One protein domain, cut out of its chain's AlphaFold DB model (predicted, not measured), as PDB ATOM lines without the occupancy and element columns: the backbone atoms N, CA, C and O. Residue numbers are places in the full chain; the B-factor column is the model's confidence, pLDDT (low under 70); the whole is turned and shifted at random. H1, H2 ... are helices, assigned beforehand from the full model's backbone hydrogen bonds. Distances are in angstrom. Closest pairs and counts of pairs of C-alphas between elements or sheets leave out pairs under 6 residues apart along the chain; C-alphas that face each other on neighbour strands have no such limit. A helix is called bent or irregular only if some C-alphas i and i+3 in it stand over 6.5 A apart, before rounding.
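What this domain is: This is residues 329 to 353 and 401 to 419 of the 556 residues of a protein of Gemmatimonadetes bacterium (UniProt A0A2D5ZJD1). One long helix, H1, makes the length of this model, and its residues 340 to 353 stick out as a free arm. Near the other end of H1 is a small head, made of the short helix H2 and the winding stretch of residues 401 to 412, which has no named element. The printed part has 44 residues, with two named helices in the order H1, H2 and no named strand; the class is all helix. The whole is only just loose, close to extended, with a radius of gyration of the C-alphas of 13.6 A, and it spans 42 by 17 by 14 A.

Where its parts are: After Ala 329, H1 runs from Glu 330 to Tyr 353, 33.7 A from first to last C-alpha. Its C-alpha 330 is at (-2.377, 7.732, 31.356) and its C-alpha 353 at (-16.817, -11.085, 7.484). H1 is neither bent nor irregular, but only just: C-alphas 332 and 335 are 6.2 A apart. After the cut come residues 401 to 412, then H2, residues 413 to 419, 9.7 A long and ending with C-alpha 419 at (7.136, 5.894, 38.856).

How they stand to each other: H1 and H2 only just touch, with 3 pairs of C-alphas within 8 A, and H1 does so with residues 331 to 332 alone. The closest C-alphas are those of Arg 331 and Leu 417, 6.2 A apart. The two helices run opposite ways at a steep tilt of 41 degrees. In H2 every O i to N i+4 pair is within hydrogen-bond range; in H1 18 of 20 are.

The domain as a whole: The two C-alphas farthest apart, those of Tyr 353 and Ser 419, are 43.0 A apart. Without residues 340 to 353, which stand free, the body spans 22 by 19 by 12 A. Residues 354 to 400 are not printed, and C-alphas 353 and 401 are 25.4 A apart across this cut. The mean pLDDT of the printed part is 70.3; 27 residues are under 70, among them 344 to 353 and 401 to 408.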
ATOM      1  N   ALA A 329      -2.252   8.366  35.597       73.12
ATOM      2  CA  ALA A 329      -3.582   8.207  35.006       73.12
ATOM      3  C   ALA A 329      -3.523   7.673  33.562       73.12
ATOM      4  O   ALA A 329      -4.205   6.706  33.237       73.12
ATOM      5  N   GLU A 330      -2.673   8.239  32.705       73.56
ATOM      6  CA  GLU A 330      -2.377   7.732  31.356       73.56
ATOM      7  C   GLU A 330      -2.010   6.239  31.374       73.56
ATOM      8  O   GLU A 330      -2.550   5.462  30.594       73.56
ATOM      9  N   ARG A 331      -1.170   5.819  32.327       77.12
ATOM     10  CA  ARG A 331      -0.704   4.428  32.491       77.12
ATOM     11  C   ARG A 331      -1.802   3.457  32.973       77.12
ATOM     12  O   ARG A 331      -1.620   2.241  32.900       77.12
ATOM     13  N   ILE A 332      -2.955   3.981  33.410       74.12
ATOM     14  CA  ILE A 332      -4.208   3.238  33.639       74.12
ATOM     15  C   ILE A 332      -5.088   3.267  32.379       74.12
ATOM     16  O   ILE A 332      -5.607   2.234  31.961       74.12
ATOM     17  N   TRP A 333      -5.255   4.438  31.757       68.88
ATOM     18  CA  TRP A 333      -6.170   4.622  30.627       68.88
ATOM     19  C   TRP A 333      -5.670   4.017  29.310       68.88
ATOM     20  O   TRP A 333      -6.492   3.538  28.535       68.88
ATOM     21  N   ALA A 334      -4.364   4.008  29.038       67.50
ATOM     22  CA  ALA A 334      -3.809   3.483  27.788       67.50
ATOM     23  C   ALA A 334      -4.096   1.976  27.585       67.50
ATOM     24  O   ALA A 334      -4.614   1.634  26.521       67.50
ATOM     25  N   PRO A 335      -3.914   1.084  28.587       67.25
ATOM     26  CA  PRO A 335      -4.408  -0.295  28.518       67.25
ATOM     27  C   PRO A 335      -5.911  -0.409  28.224       67.25
ATOM     28  O   PRO A 335      -6.318  -1.209  27.385       67.25
ATOM     29  N   ILE A 336      -6.744   0.412  28.875       69.56
ATOM     30  CA  ILE A 336      -8.203   0.397  28.680       69.56
ATOM     31  C   ILE A 336      -8.550   0.783  27.234       69.56
ATOM     32  O   ILE A 336      -9.322   0.083  26.578       69.56
ATOM     33  N   TRP A 337      -7.938   1.845  26.704       65.69
ATOM     34  CA  TRP A 337      -8.121   2.273  25.316       65.69
ATOM     35  C   TRP A 337      -7.609   1.252  24.300       65.69
ATOM     36  O   TRP A 337      -8.293   1.008  23.307       65.69
ATOM     37  N   TYR A 338      -6.471   0.608  24.566       66.38
ATOM     38  CA  TYR A 338      -5.950  -0.478  23.735       66.38
ATOM     39  C   TYR A 338      -6.960  -1.632  23.628       66.38
ATOM     40  O   TYR A 338      -7.286  -2.068  22.521       66.38
ATOM     41  N   TYR A 339      -7.530  -2.091  24.749       68.12
ATOM     42  CA  TYR A 339      -8.524  -3.169  24.725       68.12
ATOM     43  C   TYR A 339      -9.862  -2.749  24.099       68.12
ATOM     44  O   TYR A 339     -10.452  -3.549  23.375       68.12
ATOM     45  N   LEU A 340     -10.317  -1.507  24.299       72.19
ATOM     46  CA  LEU A 340     -11.507  -0.971  23.622       72.19
ATOM     47  C   LEU A 340     -11.312  -0.886  22.098       72.19
ATOM     48  O   LEU A 340     -12.199  -1.290  21.345       72.19
ATOM     49  N   HIS A 341     -10.149  -0.415  21.638       63.22
ATOM     50  CA  HIS A 341      -9.804  -0.376  20.216       63.22
ATOM     51  C   HIS A 341      -9.701  -1.789  19.624       63.22
ATOM     52  O   HIS A 341     -10.344  -2.079  18.618       63.22
ATOM     53  N   THR A 342      -8.994  -2.700  20.298       66.69
ATOM     54  CA  THR A 342      -8.869  -4.106  19.879       66.69
ATOM     55  C   THR A 342     -10.243  -4.779  19.768       66.69
ATOM     56  O   THR A 342     -10.546  -5.405  18.755       66.69
ATOM     57  N   ALA A 343     -11.118  -4.611  20.766       70.56
ATOM     58  CA  ALA A 343     -12.474  -5.159  20.736       70.56
ATOM     59  C   ALA A 343     -13.322  -4.565  19.595       70.56
ATOM     60  O   ALA A 343     -14.058  -5.294  18.925       70.56
ATOM     61  N   ARG A 344     -13.189  -3.258  19.332       69.44
ATOM     62  CA  ARG A 344     -13.859  -2.574  18.220       69.44
ATOM     63  C   ARG A 344     -13.390  -3.081  16.857       69.44
ATOM     64  O   ARG A 344     -14.240  -3.323  16.004       69.44
ATOM     65  N   GLU A 345     -12.090  -3.243  16.628       64.94
ATOM     66  CA  GLU A 345     -11.592  -3.695  15.323       64.94
ATOM     67  C   GLU A 345     -11.805  -5.202  15.106       64.94
ATOM     68  O   GLU A 345     -12.120  -5.607  13.986       64.94
ATOM     69  N   ILE A 346     -11.815  -6.020  16.169       69.81
ATOM     70  CA  ILE A 346     -12.355  -7.392  16.119       69.81
ATOM     71  C   ILE A 346     -13.833  -7.364  15.697       69.81
ATOM     72  O   ILE A 346     -14.222  -8.086  14.780       69.81
ATOM     73  N   PHE A 347     -14.660  -6.502  16.300       68.44
ATOM     74  CA  PHE A 347     -16.081  -6.392  15.953       68.44
ATOM     75  C   PHE A 347     -16.315  -5.846  14.533       68.44
ATOM     76  O   PHE A 347     -17.205  -6.327  13.830       68.44
ATOM     77  N   ARG A 348     -15.506  -4.887  14.063       66.81
ATOM     78  CA  ARG A 348     -15.542  -4.392  12.674       66.81
ATOM     79  C   ARG A 348     -15.132  -5.474  11.680       66.81
ATOM     80  O   ARG A 348     -15.830  -5.644  10.683       66.81
ATOM     81  N   SER A 349     -14.080  -6.235  11.979       61.88
ATOM     82  CA  SER A 349     -13.621  -7.365  11.160       61.88
ATOM     83  C   SER A 349     -14.680  -8.468  11.094       61.88
ATOM     84  O   SER A 349     -15.042  -8.911  10.008       61.88
ATOM     85  N   PHE A 350     -15.274  -8.831  12.235       68.06
ATOM     86  CA  PHE A 350     -16.395  -9.770  12.313       68.06
ATOM     87  C   PHE A 350     -17.620  -9.272  11.527       68.06
ATOM     88  O   PHE A 350     -18.191 -10.011  10.731       68.06
ATOM     89  N   ARG A 351     -17.992  -7.990  11.657       66.25
ATOM     90  CA  ARG A 351     -19.104  -7.384  10.904       66.25
ATOM     91  C   ARG A 351     -18.798  -7.195   9.411       66.25
ATOM     92  O   ARG A 351     -19.729  -7.031   8.626       66.25
ATOM     93  N   ALA A 352     -17.535  -7.170   8.991       63.78
ATOM     94  CA  ALA A 352     -17.154  -7.244   7.579       63.78
ATOM     95  C   ALA A 352     -17.293  -8.686   7.068       63.78
ATOM     96  O   ALA A 352     -18.041  -8.921   6.124       63.78
ATOM     97  N   TYR A 353     -16.697  -9.653   7.770       64.19
ATOM     98  CA  TYR A 353     -16.817 -11.085   7.484       64.19
ATOM     99  C   TYR A 353     -18.284 -11.532   7.352       64.19
ATOM    100  O   TYR A 353     -18.678 -12.042   6.308       64.19
ATOM    101  N   PHE A 401      -2.890 -11.034  29.533       52.62
ATOM    102  CA  PHE A 401      -4.207 -10.379  29.545       52.62
ATOM    103  C   PHE A 401      -4.906 -10.522  30.916       52.62
ATOM    104  O   PHE A 401      -4.960 -11.639  31.439       52.62
ATOM    105  N   PRO A 402      -5.482  -9.448  31.502       56.22
ATOM    106  CA  PRO A 402      -5.698  -8.102  30.949       56.22
ATOM    107  C   PRO A 402      -4.610  -7.070  31.325       56.22
ATOM    108  O   PRO A 402      -4.869  -5.869  31.302       56.22
ATOM    109  N   ALA A 403      -3.407  -7.499  31.709       55.41
ATOM    110  CA  ALA A 403      -2.270  -6.604  31.896       55.41
ATOM    111  C   ALA A 403      -1.476  -6.458  30.587       55.41
ATOM    112  O   ALA A 403      -0.928  -7.427  30.051       55.41
ATOM    113  N   VAL A 404      -1.364  -5.225  30.094       59.47
ATOM    114  CA  VAL A 404      -0.347  -4.867  29.095       59.47
ATOM    115  C   VAL A 404       1.037  -5.024  29.756       59.47
ATOM    116  O   VAL A 404       1.169  -4.711  30.945       59.47
ATOM    117  N   PRO A 405       2.067  -5.548  29.058       59.41
ATOM    118  CA  PRO A 405       3.430  -5.574  29.588       59.41
ATOM    119  C   PRO A 405       3.886  -4.171  30.027       59.41
ATOM    120  O   PRO A 405       3.498  -3.197  29.384       59.41
ATOM    121  N   PRO A 406       4.698  -4.040  31.092       64.50
ATOM    122  CA  PRO A 406       5.250  -2.743  31.469       64.50
ATOM    123  C   PRO A 406       6.142  -2.194  30.348       64.50
ATOM    124  O   PRO A 406       6.858  -2.965  29.703       64.50
ATOM    125  N   HIS A 407       6.126  -0.881  30.124       66.88
ATOM    126  CA  HIS A 407       6.911  -0.279  29.042       66.88
ATOM    127  C   HIS A 407       8.407  -0.253  29.392       66.88
ATOM    128  O   HIS A 407       8.806   0.310  30.412       66.88
ATOM    129  N   GLY A 408       9.243  -0.844  28.534       66.44
ATOM    130  CA  GLY A 408      10.704  -0.822  28.645       66.44
ATOM    131  C   GLY A 408      11.256  -1.247  30.013       66.44
ATOM    132  O   GLY A 408      11.279  -2.423  30.366       66.44
ATOM    133  N   VAL A 409      11.756  -0.271  30.775       75.06
ATOM    134  CA  VAL A 409      12.683  -0.465  31.907       75.06
ATOM    135  C   VAL A 409      12.027  -0.815  33.251       75.06
ATOM    136  O   VAL A 409      12.724  -1.050  34.242       75.06
ATOM    137  N   TYR A 410      10.693  -0.855  33.345       82.50
ATOM    138  CA  TYR A 410      10.012  -1.101  34.623       82.50
ATOM    139  C   TYR A 410       9.868  -2.593  34.958       82.50
ATOM    140  O   TYR A 410       9.336  -3.385  34.187       82.50
ATOM    141  N   ARG A 411      10.199  -2.957  36.207       81.44
ATOM    142  CA  ARG A 411      10.085  -4.326  36.764       81.44
ATOM    143  C   ARG A 411       8.660  -4.921  36.789       81.44
ATOM    144  O   ARG A 411       8.487  -6.059  37.210       81.44
ATOM    145  N   GLY A 412       7.636  -4.153  36.423       81.19
ATOM    146  CA  GLY A 412       6.224  -4.539  36.487       81.19
ATOM    147  C   GLY A 412       5.295  -3.325  36.475       81.19
ATOM    148  O   GLY A 412       5.710  -2.219  36.824       81.19
ATOM    149  N   TRP A 413       4.022  -3.532  36.126       77.88
ATOM    150  CA  TRP A 413       3.034  -2.453  35.953       77.88
ATOM    151  C   TRP A 413       2.870  -1.559  37.197       77.88
ATOM    152  O   TRP A 413       2.799  -0.341  37.079       77.88
ATOM    153  N   TRP A 414       2.928  -2.118  38.411       80.81
ATOM    154  CA  TRP A 414       2.912  -1.322  39.650       80.81
ATOM    155  C   TRP A 414       4.141  -0.410  39.813       80.81
ATOM    156  O   TRP A 414       4.024   0.691  40.354       80.81
ATOM    157  N   HIS A 415       5.316  -0.839  39.346       84.00
ATOM    158  CA  HIS A 415       6.553  -0.053  39.404       84.00
ATOM    159  C   HIS A 415       6.540   1.091  38.375       84.00
ATOM    160  O   HIS A 415       6.995   2.194  38.671       84.00
ATOM    161  N   GLU A 416       5.947   0.850  37.202       84.62
ATOM    162  CA  GLU A 416       5.647   1.878  36.201       84.62
ATOM    163  C   GLU A 416       4.627   2.895  36.737       84.62
ATOM    164  O   GLU A 416       4.923   4.085  36.832       84.62
ATOM    165  N   LEU A 417       3.464   2.428  37.205       83.81
ATOM    166  CA  LEU A 417       2.392   3.269  37.742       83.81
ATOM    167  C   LEU A 417       2.875   4.181  38.880       83.81
ATOM    168  O   LEU A 417       2.521   5.358  38.933       83.81
ATOM    169  N   THR A 418       3.683   3.644  39.800       86.19
ATOM    170  CA  THR A 418       4.223   4.412  40.934       86.19
ATOM    171  C   THR A 418       5.358   5.360  40.540       86.19
ATOM    172  O   THR A 418       5.475   6.415  41.178       86.19
ATOM    173  N   SER A 419       6.117   5.036  39.483       86.06
ATOM    174  CA  SER A 419       7.136   5.894  38.856       86.06
ATOM    175  C   SER A 419       6.537   7.076  38.093       86.06
ATOM    176  O   SER A 419       6.986   8.201  38.276       86.06
TER     177      SER A 419